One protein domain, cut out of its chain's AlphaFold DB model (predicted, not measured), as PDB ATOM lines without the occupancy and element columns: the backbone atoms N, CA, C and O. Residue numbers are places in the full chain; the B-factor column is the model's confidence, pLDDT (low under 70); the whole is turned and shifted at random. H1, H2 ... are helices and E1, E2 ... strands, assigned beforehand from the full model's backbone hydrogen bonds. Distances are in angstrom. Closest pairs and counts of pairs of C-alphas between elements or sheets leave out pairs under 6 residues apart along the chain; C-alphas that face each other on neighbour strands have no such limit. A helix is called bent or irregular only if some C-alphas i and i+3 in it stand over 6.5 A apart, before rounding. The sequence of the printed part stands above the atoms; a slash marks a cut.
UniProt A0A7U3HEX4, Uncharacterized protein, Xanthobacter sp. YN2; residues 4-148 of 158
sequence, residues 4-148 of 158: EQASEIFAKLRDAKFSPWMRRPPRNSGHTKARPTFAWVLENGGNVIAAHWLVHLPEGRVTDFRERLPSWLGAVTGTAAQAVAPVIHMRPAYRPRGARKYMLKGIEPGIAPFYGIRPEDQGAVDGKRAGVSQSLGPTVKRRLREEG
ATOM      1  N   GLU A   4     195.070 266.619 178.117       69.25
ATOM      2  CA  GLU A   4     193.858 267.415 178.256       69.25
ATOM      3  C   GLU A   4     194.207 268.875 178.556       69.25
ATOM      4  O   GLU A   4     193.675 269.798 177.934       69.25
ATOM      5  N   GLN A   5     195.200 269.095 179.425       82.19
ATOM      6  CA  GLN A   5     195.665 270.432 179.794       82.19
ATOM      7  C   GLN A   5     196.261 271.172 178.590       82.19
ATOM      8  O   GLN A   5     196.002 272.362 178.407       82.19
ATOM      9  N   ALA A   6     197.026 270.483 177.736       84.56
ATOM     10  CA  ALA A   6     197.617 271.090 176.544       84.56
ATOM     11  C   ALA A   6     196.543 271.543 175.540       84.56
ATOM     12  O   ALA A   6     196.622 272.647 174.991       84.56
ATOM     13  N   SER A   7     195.509 270.720 175.340       85.56
ATOM     14  CA  SER A   7     194.373 271.038 174.471       85.56
ATOM     15  C   SER A   7     193.604 272.270 174.961       85.56
ATOM     16  O   SER A   7     193.344 273.199 174.189       85.56
ATOM     17  N   GLU A   8     193.316 272.342 176.261       90.12
ATOM     18  CA  GLU A   8     192.627 273.479 176.875       90.12
ATOM     19  C   GLU A   8     193.450 274.770 176.841       90.12
ATOM     20  O   GLU A   8     192.932 275.836 176.489       90.12
ATOM     21  N   ILE A   9     194.740 274.694 177.180       92.75
ATOM     22  CA  ILE A   9     195.665 275.832 177.119       92.75
ATOM     23  C   ILE A   9     195.724 276.373 175.691       92.75
ATOM     24  O   ILE A   9     195.604 277.583 175.467       92.75
ATOM     25  N   PHE A  10     195.850 275.485 174.705       94.06
ATOM     26  CA  PHE A  10     195.908 275.884 173.308       94.06
ATOM     27  C   PHE A  10     194.572 276.458 172.807       94.06
ATOM     28  O   PHE A  10     194.560 277.429 172.042       94.06
ATOM     29  N   ALA A  11     193.435 275.932 173.271       94.19
ATOM     30  CA  ALA A  11     192.127 276.524 173.009       94.19
ATOM     31  C   ALA A  11     192.031 277.950 173.578       94.19
ATOM     32  O   ALA A  11     191.682 278.874 172.840       94.19
ATOM     33  N   LYS A  12     192.442 278.173 174.834       96.25
ATOM     34  CA  LYS A  12     192.501 279.515 175.446       96.25
ATOM     35  C   LYS A  12     193.404 280.460 174.646       96.25
ATOM     36  O   LYS A  12     193.012 281.596 174.375       96.25
ATOM     37  N   LEU A  13     194.573 279.996 174.200       97.00
ATOM     38  CA  LEU A  13     195.480 280.786 173.361       97.00
ATOM     39  C   LEU A  13     194.817 281.210 172.037       97.00
ATOM     40  O   LEU A  13     194.823 282.397 171.687       97.00
ATOM     41  N   ARG A  14     194.204 280.270 171.307       96.31
ATOM     42  CA  ARG A  14     193.537 280.562 170.026       96.31
ATOM     43  C   ARG A  14     192.310 281.452 170.190       96.31
ATOM     44  O   ARG A  14     192.121 282.389 169.408       96.31
ATOM     45  N   ASP A  15     191.463 281.144 171.162       95.75
ATOM     46  CA  ASP A  15     190.096 281.654 171.205       95.75
ATOM     47  C   ASP A  15     189.982 282.914 172.076       95.75
ATOM     48  O   ASP A  15     189.250 283.833 171.706       95.75
ATOM     49  N   ALA A  16     190.773 283.027 173.151       96.56
ATOM     50  CA  ALA A  16     190.760 284.189 174.045       96.56
ATOM     51  C   ALA A  16     191.850 285.232 173.740       96.56
ATOM     52  O   ALA A  16     191.687 286.395 174.107       96.56
ATOM     53  N   LYS A  17     192.954 284.858 173.075       97.00
ATOM     54  CA  LYS A  17     194.060 285.792 172.777       97.00
ATOM     55  C   LYS A  17     194.149 286.134 171.293       97.00
ATOM     56  O   LYS A  17     193.898 287.273 170.900       97.00
ATOM     57  N   PHE A  18     194.424 285.139 170.453       96.69
ATOM     58  CA  PHE A  18     194.639 285.363 169.023       96.69
ATOM     59  C   PHE A  18     193.386 285.829 168.286       96.69
ATOM     60  O   PHE A  18     193.423 286.799 167.528       96.69
ATOM     61  N   SER A  19     192.262 285.142 168.491       95.88
ATOM     62  CA  SER A  19     191.045 285.422 167.736       95.88
ATOM     63  C   SER A  19     190.507 286.844 167.959       95.88
ATOM     64  O   SER A  19     190.166 287.492 166.966       95.88
ATOM     65  N   PRO A  20     190.442 287.377 169.196       95.12
ATOM     66  CA  PRO A  20     190.058 288.767 169.427       95.12
ATOM     67  C   PRO A  20     191.037 289.760 168.808       95.12
ATOM     68  O   PRO A  20     190.590 290.680 168.126       95.12
ATOM     69  N   TRP A  21     192.347 289.540 168.974       94.75
ATOM     70  CA  TRP A  21     193.382 290.391 168.382       94.75
ATOM     71  C   TRP A  21     193.239 290.463 166.858       94.75
ATOM     72  O   TRP A  21     193.221 291.553 166.288       94.75
ATOM     73  N   MET A  22     193.028 289.330 166.186       94.31
ATOM     74  CA  MET A  22     192.809 289.300 164.736       94.31
ATOM     75  C   MET A  22     191.584 290.114 164.299       94.31
ATOM     76  O   MET A  22     191.665 290.891 163.345       94.31
ATOM     77  N   ARG A  23     190.461 289.974 165.016       94.19
ATOM     78  CA  ARG A  23     189.189 290.642 164.683       94.19
ATOM     79  C   ARG A  23     189.188 292.138 164.999       94.19
ATOM     80  O   ARG A  23     188.438 292.884 164.370       94.19
ATOM     81  N   ARG A  24     189.961 292.560 166.001       92.38
ATOM     82  CA  ARG A  24     189.939 293.909 166.581       92.38
ATOM     83  C   ARG A  24     191.348 294.516 166.530       92.38
ATOM     84  O   ARG A  24     192.028 294.539 167.555       92.38
ATOM     85  N   PRO A  25     191.814 294.962 165.350       88.06
ATOM     86  CA  PRO A  25     193.071 295.693 165.263       88.06
ATOM     87  C   PRO A  25     193.005 296.978 166.111       88.06
ATOM     88  O   PRO A  25     191.918 297.555 166.237       88.06
ATOM     89  N   PRO A  26     194.133 297.439 166.689       84.50
ATOM     90  CA  PRO A  26     194.170 298.685 167.446       84.50
ATOM     91  C   PRO A  26     193.672 299.866 166.609       84.50
ATOM     92  O   PRO A  26     193.904 299.922 165.393       84.50
ATOM     93  N   ARG A  27     193.001 300.825 167.256       82.19
ATOM     94  CA  ARG A  27     192.560 302.055 166.588       82.19
ATOM     95  C   ARG A  27     193.782 302.759 165.990       82.19
ATOM     96  O   ARG A  27     194.820 302.814 166.636       82.19
ATOM     97  N   ASN A  28     193.653 303.270 164.768       82.31
ATOM     98  CA  ASN A  28     194.718 303.975 164.039       82.31
ATOM     99  C   ASN A  28     195.954 303.128 163.667       82.31
ATOM    100  O   ASN A  28     196.953 303.685 163.238       82.31
ATOM    101  N   SER A  29     195.898 301.794 163.765       82.75
ATOM    102  CA  SER A  29     197.011 300.922 163.337       82.75
ATOM    103  C   SER A  29     197.130 300.738 161.817       82.75
ATOM    104  O   SER A  29     198.041 300.065 161.353       82.75
ATOM    105  N   GLY A  30     196.173 301.244 161.031       82.88
ATOM    106  CA  GLY A  30     196.102 300.997 159.584       82.88
ATOM    107  C   GLY A  30     195.751 299.551 159.198       82.88
ATOM    108  O   GLY A  30     195.531 299.264 158.025       82.88
ATOM    109  N   HIS A  31     195.641 298.627 160.160       86.19
ATOM    110  CA  HIS A  31     195.342 297.229 159.874       86.19
ATOM    111  C   HIS A  31     193.858 296.991 159.593       86.19
ATOM    112  O   HIS A  31     192.971 297.370 160.363       86.19
ATOM    113  N   THR A  32     193.586 296.243 158.527       83.69
ATOM    114  CA  THR A  32     192.237 295.773 158.213       83.69
ATOM    115  C   THR A  32     191.775 294.716 159.214       83.69
ATOM    116  O   THR A  32     192.538 293.831 159.616       83.69
ATOM    117  N   LYS A  33     190.484 294.750 159.564       86.62
ATOM    118  CA  LYS A  33     189.843 293.663 160.312       86.62
ATOM    119  C   LYS A  33     189.945 292.368 159.508       86.62
ATOM    120  O   LYS A  33     189.592 292.341 158.333       86.62
ATOM    121  N   ALA A  34     190.368 291.288 160.157       89.44
ATOM    122  CA  ALA A  34     190.491 289.983 159.524       89.44
ATOM    123  C   ALA A  34     189.757 288.911 160.333       89.44
ATOM    124  O   ALA A  34     189.671 288.960 161.564       89.44
ATOM    125  N   ARG A  35     189.221 287.911 159.630       91.81
ATOM    126  CA  ARG A  35     188.713 286.707 160.287       91.81
ATOM    127  C   ARG A  35     189.916 285.874 160.742       91.81
ATOM    128  O   ARG A  35     190.857 285.729 159.968       91.81
ATOM    129  N   PRO A  36     189.896 285.297 161.954       95.00
ATOM    130  CA  PRO A  36     190.891 284.306 162.339       95.00
ATOM    131  C   PRO A  36     190.873 283.159 161.325       95.00
ATOM    132  O   PRO A  36     189.822 282.554 161.086       95.00
ATOM    133  N   THR A  37     192.023 282.883 160.718       94.69
ATOM    134  CA  THR A  37     192.184 281.837 159.707       94.69
ATOM    135  C   THR A  37     193.377 280.981 160.081       94.69
ATOM    136  O   THR A  37     194.512 281.454 160.084       94.69
ATOM    137  N   PHE A  38     193.112 279.732 160.450       95.06
ATOM    138  CA  PHE A  38     194.142 278.802 160.889       95.06
ATOM    139  C   PHE A  38     193.717 277.339 160.757       95.06
ATOM    140  O   PHE A  38     192.526 277.015 160.712       95.06
ATOM    141  N   ALA A  39     194.711 276.458 160.793       95.00
ATOM    142  CA  ALA A  39     194.581 275.031 161.058       95.00
ATOM    143  C   ALA A  39     195.528 274.650 162.200       95.00
ATOM    144  O   ALA A  39     196.577 275.271 162.362       95.00
ATOM    145  N   TRP A  40     195.172 273.652 162.995       95.50
ATOM    146  CA  TRP A  40     196.001 273.189 164.101       95.50
ATOM    147  C   TRP A  40     195.921 271.678 164.276       95.50
ATOM    148  O   TRP A  40     194.898 271.079 163.938       95.50
ATOM    149  N   VAL A  41     196.995 271.100 164.813       94.62
ATOM    150  CA  VAL A  41     197.106 269.691 165.203       94.62
ATOM    151  C   VAL A  41     197.884 269.595 166.515       94.62
ATOM    152  O   VAL A  41     198.867 270.310 166.697       94.62
ATOM    153  N   LEU A  42     197.413 268.752 167.427       93.19
ATOM    154  CA  LEU A  42     198.114 268.334 168.633       93.19
ATOM    155  C   LEU A  42     198.804 267.000 168.364       93.19
ATOM    156  O   LEU A  42     198.203 266.090 167.790       93.19
ATOM    157  N   GLU A  43     200.048 266.893 168.793       91.00
ATOM    158  CA  GLU A  43     200.859 265.686 168.691       91.00
ATOM    159  C   GLU A  43     201.503 265.402 170.040       91.00
ATOM    160  O   GLU A  43     201.859 266.334 170.753       91.00
ATOM    161  N   ASN A  44     201.658 264.127 170.375       89.19
ATOM    162  CA  ASN A  44     202.299 263.625 171.587       89.19
ATOM    163  C   ASN A  44     203.510 262.742 171.223       89.19
ATOM    164  O   ASN A  44     203.721 261.658 171.765       89.19
ATOM    165  N   GLY A  45     204.279 263.172 170.220       81.94
ATOM    166  CA  GLY A  45     205.503 262.490 169.812       81.94
ATOM    167  C   GLY A  45     206.615 262.713 170.839       81.94
ATOM    168  O   GLY A  45     206.873 263.846 171.242       81.94
ATOM    169  N   GLY A  46     207.293 261.642 171.262       77.69
ATOM    170  CA  GLY A  46     208.442 261.743 172.173       77.69
ATOM    171  C   GLY A  46     208.095 262.212 173.593       77.69
ATOM    172  O   GLY A  46     208.917 262.874 174.220       77.69
ATOM    173  N   ASN A  47     206.895 261.887 174.093       74.69
ATOM    174  CA  ASN A  47     206.388 262.251 175.430       74.69
ATOM    175  C   ASN A  47     206.241 263.763 175.683       74.69
ATOM    176  O   ASN A  47     206.148 264.201 176.833       74.69
ATOM    177  N   VAL A  48     206.212 264.573 174.622       82.06
ATOM    178  CA  VAL A  48     205.958 266.014 174.693       82.06
ATOM    179  C   VAL A  48     204.754 266.344 173.831       82.06
ATOM    180  O   VAL A  48     204.695 265.990 172.655       82.06
ATOM    181  N   ILE A  49     203.809 267.078 174.414       87.50
ATOM    182  CA  ILE A  49     202.593 267.472 173.712       87.50
ATOM    183  C   ILE A  49     202.815 268.822 173.057       87.50
ATOM    184  O   ILE A  49     202.966 269.843 173.729       87.50
ATOM    185  N   ALA A  50     202.846 268.813 171.731       90.06
ATOM    186  CA  ALA A  50     203.103 269.978 170.907       90.06
ATOM    187  C   ALA A  50     201.860 270.362 170.101       90.06
ATOM    188  O   ALA A  50     201.169 269.516 169.535       90.06
ATOM    189  N   ALA A  51     201.605 271.667 170.006       93.56
ATOM    190  CA  ALA A  51     200.601 272.219 169.110       93.56
ATOM    191  C   ALA A  51     201.271 272.749 167.838       93.56
ATOM    192  O   ALA A  51     201.919 273.798 167.840       93.56
ATOM    193  N   HIS A  52     201.069 272.059 166.721       94.38
ATOM    194  CA  HIS A  52     201.359 272.614 165.410       94.38
ATOM    195  C   HIS A  52     200.220 273.536 164.993       94.38
ATOM    196  O   HIS A  52     199.068 273.117 164.891       94.38
ATOM    197  N   TRP A  53     200.533 274.808 164.744       96.31
ATOM    198  CA  TRP A  53     199.537 275.829 164.445       96.31
ATOM    199  C   TRP A  53     199.906 276.612 163.188       96.31
ATOM    200  O   TRP A  53     200.839 277.413 163.168       96.31
ATOM    201  N   LEU A  54     199.152 276.374 162.117       95.94
ATOM    202  CA  LEU A  54     199.284 277.085 160.856       95.94
ATOM    203  C   LEU A  54     198.320 278.269 160.849       95.94
ATOM    204  O   LEU A  54     197.106 278.073 160.790       95.94
ATOM    205  N   VAL A  55     198.856 279.486 160.878       95.25
ATOM    206  CA  VAL A  55     198.080 280.731 160.924       95.25
ATOM    207  C   VAL A  55     198.251 281.541 159.648       95.25
ATOM    208  O   VAL A  55     199.351 281.657 159.111       95.25
ATOM    209  N   HIS A  56     197.160 282.137 159.176       93.62
ATOM    210  CA  HIS A  56     197.215 283.208 158.193       93.62
ATOM    211  C   HIS A  56     197.185 284.554 158.921       93.62
ATOM    212  O   HIS A  56     196.248 284.846 159.669       93.62
ATOM    213  N   LEU A  57     198.218 285.361 158.689       92.56
ATOM    214  CA  LEU A  57     198.368 286.701 159.243       92.56
ATOM    215  C   LEU A  57     198.362 287.709 158.085       92.56
ATOM    216  O   LEU A  57     199.113 287.508 157.131       92.56
ATOM    217  N   PRO A  58     197.548 288.777 158.156       89.25
ATOM    218  CA  PRO A  58     197.645 289.903 157.243       89.25
ATOM    219  C   PRO A  58     199.043 290.520 157.275       89.25
ATOM    220  O   PRO A  58     199.742 290.463 158.293       89.25
ATOM    221  N   GLU A  59     199.418 291.150 156.168       84.88
ATOM    222  CA  GLU A  59     200.663 291.901 156.075       84.88
ATOM    223  C   GLU A  59     200.755 292.966 157.185       84.88
ATOM    224  O   GLU A  59     199.749 293.509 157.648       84.88
ATOM    225  N   GLY A  60     201.969 293.186 157.690       86.94
ATOM    226  CA  GLY A  60     202.230 294.092 158.812       86.94
ATOM    227  C   GLY A  60     201.883 293.542 160.201       86.94
ATOM    228  O   GLY A  60     202.280 294.142 161.192       86.94
ATOM    229  N   ARG A  61     201.207 292.389 160.321       91.31
ATOM    230  CA  ARG A  61     200.830 291.819 161.635       91.31
ATOM    231  C   ARG A  61     201.734 290.695 162.137       91.31
ATOM    232  O   ARG A  61     201.543 290.213 163.249       91.31
ATOM    233  N   VAL A  62     202.700 290.259 161.331       92.44
ATOM    234  CA  VAL A  62     203.592 289.138 161.674       92.44
ATOM    235  C   VAL A  62     204.499 289.487 162.853       92.44
ATOM    236  O   VAL A  62     204.617 288.683 163.776       92.44
ATOM    237  N   THR A  63     205.101 290.679 162.847       92.19
ATOM    238  CA  THR A  63     205.981 291.148 163.930       92.19
ATOM    239  C   THR A  63     205.212 291.282 165.244       92.19
ATOM    240  O   THR A  63     205.571 290.632 166.219       92.19
ATOM    241  N   ASP A  64     204.075 291.988 165.229       93.12
ATOM    242  CA  ASP A  64     203.203 292.148 166.404       93.12
ATOM    243  C   ASP A  64     202.704 290.790 166.939       93.12
ATOM    244  O   ASP A  64     202.661 290.557 168.145       93.12
ATOM    245  N   PHE A  65     202.385 289.835 166.056       95.06
ATOM    246  CA  PHE A  65     202.036 288.477 166.479       95.06
ATOM    247  C   PHE A  65     203.200 287.767 167.178       95.06
ATOM    248  O   PHE A  65     203.001 287.151 168.226       95.06
ATOM    249  N   ARG A  66     204.409 287.849 166.609       95.19
ATOM    250  CA  ARG A  66     205.612 287.216 167.161       95.19
ATOM    251  C   ARG A  66     205.948 287.759 168.547       95.19
ATOM    252  O   ARG A  66     206.277 286.972 169.426       95.19
ATOM    253  N   GLU A  67     205.819 289.065 168.749       94.81
ATOM    254  CA  GLU A  67     206.090 289.722 170.031       94.81
ATOM    255  C   GLU A  67     205.037 289.391 171.095       94.81
ATOM    256  O   GLU A  67     205.359 289.190 172.264       94.81
ATOM    257  N   ARG A  68     203.762 289.287 170.702       96.31
ATOM    258  CA  ARG A  68     202.669 289.007 171.644       96.31
ATOM    259  C   ARG A  68     202.552 287.545 172.039       96.31
ATOM    260  O   ARG A  68     202.051 287.263 173.128       96.31
ATOM    261  N   LEU A  69     202.949 286.622 171.166       97.38
ATOM    262  CA  LEU A  69     202.708 285.194 171.363       97.38
ATOM    263  C   LEU A  69     203.301 284.651 172.681       97.38
ATOM    264  O   LEU A  69     202.546 283.986 173.395       97.38
ATOM    265  N   PRO A  70     204.556 284.961 173.075       98.00
ATOM    266  CA  PRO A  70     205.091 284.548 174.375       98.00
ATOM    267  C   PRO A  70     204.283 285.102 175.550       98.00
ATOM    268  O   PRO A  70     203.927 284.360 176.460       98.00
ATOM    269  N   SER A  71     203.907 286.382 175.501       97.88
ATOM    270  CA  SER A  71     203.101 287.022 176.548       97.88
ATOM    271  C   SER A  71     201.709 286.402 176.670       97.88
ATOM    272  O   SER A  71     201.197 286.205 177.770       97.88
ATOM    273  N   TRP A  72     201.083 286.055 175.546       97.94
ATOM    274  CA  TRP A  72     199.797 285.364 175.544       97.94
ATOM    275  C   TRP A  72     199.896 283.942 176.073       97.94
ATOM    276  O   TRP A  72     199.039 283.553 176.864       97.94
ATOM    277  N   LEU A  73     200.915 283.191 175.648       96.75
ATOM    278  CA  LEU A  73     201.152 281.832 176.117       96.75
ATOM    279  C   LEU A  73     201.435 281.826 177.622       96.75
ATOM    280  O   LEU A  73     200.826 281.048 178.353       96.75
ATOM    281  N   GLY A  74     202.268 282.751 178.096       96.81
ATOM    282  CA  GLY A  74     202.533 282.942 179.516       96.81
ATOM    283  C   GLY A  74     201.255 283.225 180.305       96.81
ATOM    284  O   GLY A  74     200.947 282.539 181.274       96.81
ATOM    285  N   ALA A  75     200.415 284.139 179.810       96.94
ATOM    286  CA  ALA A  75     199.148 284.469 180.457       96.94
ATOM    287  C   ALA A  75     198.154 283.294 180.541       96.94
ATOM    288  O   ALA A  75     197.389 283.228 181.498       96.94
ATOM    289  N   VAL A  76     198.114 282.387 179.555       96.44
ATOM    290  CA  VAL A  76     197.198 281.224 179.597       96.44
ATOM    291  C   VAL A  76     197.766 280.030 180.364       96.44
ATOM    292  O   VAL A  76     196.999 279.154 180.751       96.44
ATOM    293  N   THR A  77     199.082 279.996 180.583       94.19
ATOM    294  CA  THR A  77     199.785 278.944 181.340       94.19
ATOM    295  C   THR A  77     200.103 279.351 182.779       94.19
ATOM    296  O   THR A  77     200.523 278.506 183.561       94.19
ATOM    297  N   GLY A  78     199.945 280.631 183.135       94.81
ATOM    298  CA  GLY A  78     200.407 281.173 184.418       94.81
ATOM    299  C   GLY A  78     201.933 281.286 184.522       94.81
ATOM    300  O   GLY A  78     202.464 281.421 185.617       94.81
ATOM    301  N   THR A  79     202.646 281.207 183.396       94.81
ATOM    302  CA  THR A  79     204.114 281.231 183.337       94.81
ATOM    303  C   THR A  79     204.611 282.580 182.814       94.81
ATOM    304  O   THR A  79     203.943 283.238 182.018       94.81
ATOM    305  N   ALA A  80     205.801 283.015 183.231       96.19
ATOM    306  CA  ALA A  80     206.419 284.221 182.685       96.19
ATOM    307  C   ALA A  80     206.680 284.092 181.169       96.19
ATOM    308  O   ALA A  80     207.082 283.034 180.681       96.19
ATOM    309  N   ALA A  81     206.508 285.189 180.424       95.50
ATOM    310  CA  ALA A  81     206.704 285.220 178.971       95.50
ATOM    311  C   ALA A  81     208.111 284.746 178.555       95.50
ATOM    312  O   ALA A  81     208.268 284.030 177.569       95.50
ATOM    313  N   GLN A  82     209.126 285.102 179.344       95.50
ATOM    314  CA  GLN A  82     210.529 284.748 179.132       95.50
ATOM    315  C   GLN A  82     210.772 283.242 179.262       95.50
ATOM    316  O   GLN A  82     211.587 282.694 178.532       95.50
ATOM    317  N   ALA A  83     210.041 282.567 180.151       94.56
ATOM    318  CA  ALA A  83     210.177 281.129 180.357       94.56
ATOM    319  C   ALA A  83     209.486 280.311 179.252       94.56
ATOM    320  O   ALA A  83     209.934 279.214 178.935       94.56
ATOM    321  N   VAL A  84     208.434 280.846 178.618       94.00
ATOM    322  CA  VAL A  84     207.743 280.166 177.503       94.00
ATOM    323  C   VAL A  84     208.289 280.535 176.120       94.00
ATOM    324  O   VAL A  84     208.033 279.823 175.153       94.00
ATOM    325  N   ALA A  85     209.036 281.633 175.985       94.88
ATOM    326  CA  ALA A  85     209.587 282.051 174.695       94.88
ATOM    327  C   ALA A  85     210.445 280.964 174.005       94.88
ATOM    328  O   ALA A  85     210.239 280.751 172.809       94.88
ATOM    329  N   PRO A  86     211.326 280.215 174.706       96.00
ATOM    330  CA  PRO A  86     212.162 279.190 174.076       96.00
ATOM    331  C   PRO A  86     211.388 277.997 173.499       96.00
ATOM    332  O   PRO A  86     211.887 277.331 172.597       96.00
ATOM    333  N   VAL A  87     210.170 277.721 173.988       92.62
ATOM    334  CA  VAL A  87     209.349 276.598 173.494       92.62
ATOM    335  C   VAL A  87     208.501 276.968 172.273       92.62
ATOM    336  O   VAL A  87     207.833 276.114 171.689       92.62
ATOM    337  N   ILE A  88     208.513 278.238 171.857       95.50
ATOM    338  CA  ILE A  88     207.783 278.718 170.684       95.50
ATOM    339  C   ILE A  88     208.702 278.667 169.464       95.50
ATOM    340  O   ILE A  88     209.604 279.486 169.304       95.50
ATOM    341  N   HIS A  89     208.401 277.766 168.532       94.81
ATOM    342  CA  HIS A  89     209.071 277.718 167.234       94.81
ATOM    343  C   HIS A  89     208.157 278.253 166.123       94.81
ATOM    344  O   HIS A  89     207.182 277.610 165.724       94.81
ATOM    345  N   MET A  90     208.481 279.439 165.599       94.56
ATOM    346  CA  MET A  90     207.702 280.115 164.559       94.56
ATOM    347  C   MET A  90     208.520 280.287 163.280       94.56
ATOM    348  O   MET A  90     209.561 280.936 163.279       94.56
ATOM    349  N   ARG A  91     207.987 279.793 162.160       92.75
ATOM    350  CA  ARG A  91     208.582 279.965 160.829       92.75
ATOM    351  C   ARG A  91     207.522 280.307 159.778       92.75
ATOM    352  O   ARG A  91     206.405 279.795 159.873       92.75
ATOM    353  N   PRO A  92     207.854 281.118 158.760       91.62
ATOM    354  CA  PRO A  92     206.982 281.299 157.606       91.62
ATOM    355  C   PRO A  92     206.699 279.969 156.890       91.62
ATOM    356  O   PRO A  92     207.581 279.122 156.744       91.62
ATOM    357  N   ALA A  93     205.467 279.797 156.411       90.25
ATOM    358  CA  ALA A  93     205.033 278.613 155.675       90.25
ATOM    359  C   ALA A  93     204.698 278.976 154.220       90.25
ATOM    360  O   ALA A  93     203.547 279.226 153.875       90.25
ATOM    361  N   TYR A  94     205.709 278.986 153.348       84.62
ATOM    362  CA  TYR A  94     205.559 279.436 151.955       84.62
ATOM    363  C   TYR A  94     204.846 278.435 151.037       84.62
ATOM    364  O   TYR A  94     204.297 278.808 150.003       84.62
ATOM    365  N   ARG A  95     204.877 277.139 151.378       87.62
ATOM    366  CA  ARG A  95     204.365 276.059 150.519       87.62
ATOM    367  C   ARG A  95     203.214 275.319 151.207       87.62
ATOM    368  O   ARG A  95     203.479 274.476 152.068       87.62
ATOM    369  N   PRO A  96     201.955 275.522 150.775       80.38
ATOM    370  CA  PRO A  96     200.790 274.869 151.379       80.38
ATOM    371  C   PRO A  96     200.877 273.336 151.411       80.38
ATOM    372  O   PRO A  96     200.468 272.711 152.384       80.38
ATOM    373  N   ARG A  97     201.461 272.709 150.375       82.81
ATOM    374  CA  ARG A  97     201.668 271.247 150.338       82.81
ATOM    375  C   ARG A  97     202.621 270.758 151.430       82.81
ATOM    376  O   ARG A  97     202.361 269.719 152.026       82.81
ATOM    377  N   GLY A  98     203.707 271.491 151.683       85.25
ATOM    378  CA  GLY A  98     204.663 271.158 152.740       85.25
ATOM    379  C   GLY A  98     204.032 271.313 154.119       85.25
ATOM    380  O   GLY A  98     204.118 270.400 154.934       85.25
ATOM    381  N   ALA A  99     203.298 272.411 154.328       88.12
ATOM    382  CA  ALA A  99     202.538 272.627 155.554       88.12
ATOM    383  C   ALA A  99     201.522 271.499 155.791       88.12
ATOM    384  O   ALA A  99     201.480 270.948 156.880       88.12
ATOM    385  N   ARG A 100     200.773 271.068 154.765       88.56
ATOM    386  CA  ARG A 100     199.846 269.929 154.881       88.56
ATOM    387  C   ARG A 100     200.545 268.652 155.343       88.56
ATOM    388  O   ARG A 100     200.040 267.995 156.244       88.56
ATOM    389  N   LYS A 101     201.674 268.294 154.720       89.12
ATOM    390  CA  LYS A 101     202.431 267.090 155.096       89.12
ATOM    391  C   LYS A 101     202.907 267.152 156.541       89.12
ATOM    392  O   LYS A 101     202.763 266.180 157.264       89.12
ATOM    393  N   TYR A 102     203.408 268.312 156.946       88.19
ATOM    394  CA  TYR A 102     203.900 268.533 158.296       88.19
ATOM    395  C   TYR A 102     202.788 268.461 159.349       88.19
ATOM    396  O   TYR A 102     202.961 267.812 160.366       88.19
ATOM    397  N   MET A 103     201.636 269.082 159.086       92.69
ATOM    398  CA  MET A 103     200.514 269.112 160.033       92.69
ATOM    399  C   MET A 103     199.825 267.751 160.186       92.69
ATOM    400  O   MET A 103     199.158 267.533 161.183       92.69
ATOM    401  N   LEU A 104     199.907 266.868 159.186       92.31
ATOM    402  CA  LEU A 104     199.140 265.619 159.147       92.31
ATOM    403  C   LEU A 104     200.003 264.363 159.316       92.31
ATOM    404  O   LEU A 104     199.503 263.282 159.036       92.31
ATOM    405  N   LYS A 105     201.270 264.452 159.743       91.75
ATOM    406  CA  LYS A 105     202.117 263.250 159.889       91.75
ATOM    407  C   LYS A 105     201.540 262.246 160.895       91.75
ATOM    408  O   LYS A 105     201.612 261.054 160.644       91.75
ATOM    409  N   GLY A 106     200.858 262.707 161.947       91.06
ATOM    410  CA  GLY A 106     200.136 261.850 162.896       91.06
ATOM    411  C   GLY A 106     198.748 261.384 162.438       91.06
ATOM    412  O   GLY A 106     197.873 261.205 163.286       91.06
ATOM    413  N   ILE A 107     198.495 261.302 161.128       92.00
ATOM    414  CA  ILE A 107     197.232 260.801 160.565       92.00
ATOM    415  C   ILE A 107     197.116 259.283 160.743       92.00
ATOM    416  O   ILE A 107     198.109 258.567 160.665       92.00
ATOM    417  N   GLU A 108     195.886 258.800 160.914       90.69
ATOM    418  CA  GLU A 108     195.584 257.369 160.985       90.69
ATOM    419  C   GLU A 108     196.102 256.618 159.731       90.69
ATOM    420  O   GLU A 108     195.749 257.011 158.606       90.69
ATOM    421  N   PRO A 109     196.916 255.548 159.879       92.75
ATOM    422  CA  PRO A 109     197.563 254.869 158.754       92.75
ATOM    423  C   PRO A 109     196.600 254.403 157.663       92.75
ATOM    424  O   PRO A 109     196.908 254.556 156.482       92.75
ATOM    425  N   GLY A 110     195.407 253.922 158.034       93.69
ATOM    426  CA  GLY A 110     194.415 253.428 157.074       93.69
ATOM    427  C   GLY A 110     193.901 254.487 156.088       93.69
ATOM    428  O   GLY A 110     193.534 254.155 154.961       93.69
ATOM    429  N   ILE A 111     193.915 255.772 156.464       92.31
ATOM    430  CA  ILE A 111     193.452 256.871 155.599       92.31
ATOM    431  C   ILE A 111     194.599 257.693 154.995       92.31
ATOM    432  O   ILE A 111     194.371 258.491 154.083       92.31
ATOM    433  N   ALA A 112     195.833 257.510 155.469       93.31
ATOM    434  CA  ALA A 112     197.005 258.262 155.026       93.31
ATOM    435  C   ALA A 112     197.246 258.223 153.496       93.31
ATOM    436  O   ALA A 112     197.532 259.290 152.925       93.31
ATOM    437  N   PRO A 113     197.058 257.078 152.792       93.12
ATOM    438  CA  PRO A 113     197.232 257.005 151.340       93.12
ATOM    439  C   PRO A 113     196.306 257.949 150.567       93.12
ATOM    440  O   PRO A 113     196.761 258.626 149.644       93.12
ATOM    441  N   PHE A 114     195.044 258.094 150.989       90.94
ATOM    442  CA  PHE A 114     194.073 258.986 150.337       90.94
ATOM    443  C   PHE A 114     194.510 260.456 150.359       90.94
ATOM    444  O   PHE A 114     194.168 261.233 149.466       90.94
ATOM    445  N   TYR A 115     195.300 260.848 151.361       87.94
ATOM    446  CA  TYR A 115     195.822 262.207 151.502       87.94
ATOM    447  C   TYR A 115     197.262 262.366 150.981       87.94
ATOM    448  O   TYR A 115     197.804 263.484 150.986       87.94
ATOM    449  N   GLY A 116     197.886 261.281 150.504       90.38
ATOM    450  CA  GLY A 116     199.284 261.250 150.070       90.38
ATOM    451  C   GLY A 116     200.246 261.658 151.189       90.38
ATOM    452  O   GLY A 116     201.149 262.473 150.961       90.38
ATOM    453  N   ILE A 117     199.983 261.177 152.405       93.31
ATOM    454  CA  ILE A 117     200.765 261.441 153.614       93.31
ATOM    455  C   ILE A 117     201.456 260.148 154.052       93.31
ATOM    456  O   ILE A 117     200.859 259.080 153.988       93.31
ATOM    457  N   ARG A 118     202.711 260.254 154.501       93.19
ATOM    458  CA  ARG A 118     203.399 259.170 155.209       93.19
ATOM    459  C   ARG A 118     203.035 259.294 156.694       93.19
ATOM    460  O   ARG A 118     203.379 260.330 157.262       93.19
ATOM    461  N   PRO A 119     202.319 258.324 157.284       93.50
ATOM    462  CA  PRO A 119     201.968 258.383 158.691       93.50
ATOM    463  C   PRO A 119     203.207 258.117 159.555       93.50
ATOM    464  O   PRO A 119     204.082 257.329 159.190       93.50
ATOM    465  N   GLU A 120     203.260 258.781 160.698       93.00
ATOM    466  CA  GLU A 120     204.247 258.604 161.757       93.00
ATOM    467  C   GLU A 120     203.493 258.488 163.081       93.00
ATOM    468  O   GLU A 120     202.502 259.194 163.289       93.00
ATOM    469  N   ASP A 121     203.962 257.632 163.987       90.69
ATOM    470  CA  ASP A 121     203.390 257.568 165.329       90.69
ATOM    471  C   ASP A 121     203.670 258.886 166.070       90.69
ATOM    472  O   ASP A 121     204.814 259.324 166.196       90.69
ATOM    473  N   GLN A 122     202.599 259.549 166.504       91.81
ATOM    474  CA  GLN A 122     202.638 260.806 167.253       91.81
ATOM    475  C   GLN A 122     201.971 260.652 168.625       91.81
ATOM    476  O   GLN A 122     201.471 261.637 169.167       91.81
ATOM    477  N   GLY A 123     201.904 259.427 169.153       88.81
ATOM    478  CA  GLY A 123     201.312 259.113 170.447       88.81
ATOM    479  C   GLY A 123     199.796 259.319 170.500       88.81
ATOM    480  O   GLY A 123     199.165 259.793 169.550       88.81
ATOM    481  N   ALA A 124     199.198 258.967 171.638       86.88
ATOM    482  CA  ALA A 124     197.787 259.221 171.915       86.88
ATOM    483  C   ALA A 124     197.551 260.699 172.270       86.88
ATOM    484  O   ALA A 124     198.397 261.348 172.887       86.88
ATOM    485  N   VAL A 125     196.394 261.223 171.859       84.56
ATOM    486  CA  VAL A 125     195.930 262.576 172.191       84.56
ATOM    487  C   VAL A 125     194.497 262.463 172.677       84.56
ATOM    488  O   VAL A 125     193.631 262.048 171.905       84.56
ATOM    489  N   ASP A 126     194.252 262.885 173.910       81.62
ATOM    490  CA  ASP A 126     192.912 262.914 174.480       81.62
ATOM    491  C   ASP A 126     192.115 264.119 173.961       81.62
ATOM    492  O   ASP A 126     192.586 265.260 173.885       81.62
ATOM    493  N   GLY A 127     190.879 263.850 173.536       82.81
ATOM    494  CA  GLY A 127     190.005 264.834 172.906       82.81
ATOM    495  C   GLY A 127     190.318 265.076 171.425       82.81
ATOM    496  O   GLY A 127     190.507 264.157 170.627       82.81
ATOM    497  N   LYS A 128     190.271 266.343 170.997       87.31
ATOM    498  CA  LYS A 128     190.362 266.695 169.573       87.31
ATOM    499  C   LYS A 128     191.818 266.851 169.135       87.31
ATOM    500  O   LYS A 128     192.450 267.850 169.454       87.31
ATOM    501  N   ARG A 129     192.305 265.926 168.301       90.00
ATOM    502  CA  ARG A 129     193.655 265.984 167.704       90.00
ATOM    503  C   ARG A 129     193.862 267.167 166.761       90.00
ATOM    504  O   ARG A 129     194.946 267.729 166.723       90.00
ATOM    505  N   ALA A 130     192.866 267.527 165.957       92.25
ATOM    506  CA  ALA A 130     193.041 268.492 164.872       92.25
ATOM    507  C   ALA A 130     191.816 269.381 164.677       92.25
ATOM    508  O   ALA A 130     190.679 268.952 164.879       92.25
ATOM    509  N   GLY A 131     192.021 270.607 164.198       92.19
ATOM    510  CA  GLY A 131     190.927 271.526 163.905       92.19
ATOM    511  C   GLY A 131     191.286 272.654 162.947       92.19
ATOM    512  O   GLY A 131     192.443 272.908 162.624       92.19
ATOM    513  N   VAL A 132     190.252 273.356 162.486       93.62
ATOM    514  CA  VAL A 132     190.371 274.533 161.617       93.62
ATOM    515  C   VAL A 132     189.484 275.658 162.132       93.62
ATOM    516  O   VAL A 132     188.474 275.422 162.795       93.62
ATOM    517  N   SER A 133     189.849 276.896 161.821       94.00
ATOM    518  CA  SER A 133     189.000 278.061 162.070       94.00
ATOM    519  C   SER A 133     187.696 277.992 161.268       94.00
ATOM    520  O   SER A 133     187.696 277.535 160.124       94.00
ATOM    521  N   GLN A 134     186.614 278.571 161.796       90.12
ATOM    522  CA  GLN A 134     185.317 278.659 161.104       90.12
ATOM    523  C   GLN A 134     185.396 279.360 159.735       90.12
ATOM    524  O   GLN A 134     184.600 279.062 158.848       90.12
ATOM    525  N   SER A 135     186.380 280.244 159.525       89.50
ATOM    526  CA  SER A 135     186.626 280.897 158.231       89.50
ATOM    527  C   SER A 135     187.028 279.925 157.110       89.50
ATOM    528  O   SER A 135     186.871 280.263 155.943       89.50
ATOM    529  N   LEU A 136     187.490 278.717 157.451       87.69
ATOM    530  CA  LEU A 136     187.830 277.636 156.514       87.69
ATOM    531  C   LEU A 136     186.764 276.526 156.472       87.69
ATOM    532  O   LEU A 136     186.939 275.524 155.771       87.69
ATOM    533  N   GLY A 137     185.684 276.676 157.244       85.62
ATOM    534  CA  GLY A 137     184.669 275.646 157.437       85.62
ATOM    535  C   GLY A 137     183.775 275.410 156.210       85.62
ATOM    536  O   GLY A 137     183.735 276.238 155.293       85.62
ATOM    537  N   PRO A 138     183.009 274.300 156.196       84.69
ATOM    538  CA  PRO A 138     182.145 273.919 155.076       84.69
ATOM    539  C   PRO A 138     181.154 275.011 154.664       84.69
ATOM    540  O   PRO A 138     180.981 275.255 153.475       84.69
ATOM    541  N   THR A 139     180.574 275.728 155.630       87.56
ATOM    542  CA  THR A 139     179.626 276.824 155.377       87.56
ATOM    543  C   THR A 139     180.241 277.943 154.542       87.56
ATOM    544  O   THR A 139     179.628 278.406 153.584       87.56
ATOM    545  N   VAL A 140     181.474 278.357 154.861       87.44
ATOM    546  CA  VAL A 140     182.169 279.399 154.090       87.44
ATOM    547  C   VAL A 140     182.502 278.886 152.695       87.44
ATOM    548  O   VAL A 140     182.307 279.610 151.724       87.44
ATOM    549  N   LYS A 141     182.948 277.630 152.578       85.38
ATOM    550  CA  LYS A 141     183.226 277.009 151.277       85.38
ATOM    551  C   LYS A 141     181.980 276.935 150.397       85.38
ATOM    552  O   LYS A 141     182.075 277.255 149.219       85.38
ATOM    553  N   ARG A 142     180.836 276.528 150.957       88.50
ATOM    554  CA  ARG A 142     179.553 276.456 150.247       88.50
ATOM    555  C   ARG A 142     179.149 277.831 149.723       88.50
ATOM    556  O   ARG A 142     178.994 277.978 148.519       88.50
ATOM    557  N   ARG A 143     179.133 278.842 150.594       90.00
ATOM    558  CA  ARG A 143     178.820 280.222 150.205       90.00
ATOM    559  C   ARG A 143     179.744 280.740 149.099       90.00
ATOM    560  O   ARG A 143     179.287 281.315 148.127       90.00
ATOM    561  N   LEU A 144     181.055 280.502 149.212       89.25
ATOM    562  CA  LEU A 144     182.004 280.908 148.168       89.25
ATOM    563  C   LEU A 144     181.751 280.193 146.831       89.25
ATOM    564  O   LEU A 144     182.029 280.775 145.789       89.25
ATOM    565  N   ARG A 145     181.267 278.943 146.841       88.25
ATOM    566  CA  ARG A 145     180.893 278.219 145.614       88.25
ATOM    567  C   ARG A 145     179.637 278.810 144.987       88.25
ATOM    568  O   ARG A 145     179.635 279.023 143.784       88.25
ATOM    569  N   GLU A 146     178.624 279.096 145.801       91.38
ATOM    570  CA  GLU A 146     177.380 279.751 145.373       91.38
ATOM    571  C   GLU A 146     177.658 281.140 144.773       91.38
ATOM    572  O   GLU A 146     177.106 281.485 143.739       91.38
ATOM    573  N   GLU A 147     178.589 281.900 145.358       93.31
ATOM    574  CA  GLU A 147     179.040 283.204 144.846       93.31
ATOM    575  C   GLU A 147     179.976 283.107 143.619       93.31
ATOM    576  O   GLU A 147     180.443 284.133 143.130       93.31
ATOM    577  N   GLY A 148     180.343 281.906 143.150       89.62
ATOM    578  CA  GLY A 148     181.306 281.730 142.049       89.62
ATOM    579  C   GLY A 148     182.750 282.149 142.379       89.62
ATOM    580  O   GLY A 148     183.588 282.276 141.493       89.62
TER     581      GLY A 148
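Overview. This is residues 4 to 148 of the 158 residues of an uncharacterized protein of Xanthobacter sp. YN2 (UniProt A0A7U3HEX4). A small three-stranded sheet forms the core, with the long helix H1 over one face and the short helix H4 over the other, while H2 packs on H1 and H3 packs on H2. H6 sticks out from this body as a free arm, and the loop at Asn 28 and the stretch at Gly 110 make the two ends of the longest axis. The printed part has 145 residues, with six named helices and three named strands in the order H1, E1, E2, H2, H3, H4, H5, E3, H6. The sheet runs E2, E1, E3, antiparallel throughout, and the class is mixed, helices and strands. The whole is compact, with a radius of gyration of the C-alphas of 16.5 A, and only just flat, spanning 51 by 47 by 26 A.

Arrangement. E1, residues 37 to 43, is the inner strand, and with E2, residues 50 to 56, it forms an antiparallel hairpin at 167 degrees; N 41 and O 52 are 2.9 A apart, within hydrogen-bond range. E3, residues 130 to 132, is antiparallel to E1 at 176 degrees, with N 40 and O 131 at 2.9 A. H1, residues 4 to 23, is on the sheet at a height of 10.5 A, over E2 and E1, and runs along the strands, at 13 degrees to E2 on the local plane; its closest C-alphas to E2 are those of Phe 10 and Ala 51, 7.3 A apart. H4, residues 96 to 103, is on the opposite face at a height of 10.2 A, over E1 and only just over E2, with 3 of its 8 C-alphas falling there; the C-alphas of Val 41 and Met 103 are its closest to E1, at 6.2 A. H2, residues 62 to 77, touches H1 with its residues 72 to 77 alone, at a steep tilt of 40 degrees, opposite ways; the closest C-alphas are those of Ile 9 and Val 76, 6.1 A apart. H3, residues 81 to 87, touches H2 about perpendicular, at 75 degrees, with the C-alphas of Ser 71 and Ala 81 closest at 4.7 A. H5, residues 112 to 115, and H6, residues 138 to 146, are not on the sheet and touch no helix. In H4 and H6 every O i to N i+4 pair is within hydrogen-bond range, against 13 of 16 in H1, 10 of 12 in H2 and 1 of 3 in H3, which has 2 of 4 O i to N i+3 pairs; H5 is too short for an O i to N i+4 pair.

Along the chain. H1 begins at C-alpha 4 (193.858, 267.415, 178.256) and is 27.3 A long. E1 measures 20.4 A and E2 19.3 A. H2, 22.5 A long, has a kink of 33 degrees near residue 69 and is only just irregular, with C-alphas 67 and 70 6.8 A apart; H3 is only just irregular too, with C-alphas 83 and 86 6.9 A apart. H6 ends at C-alpha 146 (177.380, 279.751, 145.373).

Size, cuts and confidence. The C-alphas farthest apart are those of Asn 28 and Gly 110, at 51.0 A. Residues 138 to 148 stand free, and the body without them spans 51 by 30 by 23 A. The printed part has no cut; the links H1 to E1 and H5 to E3 are long. Mean pLDDT of the printed part is 90.9, and residue 4 alone is under 70.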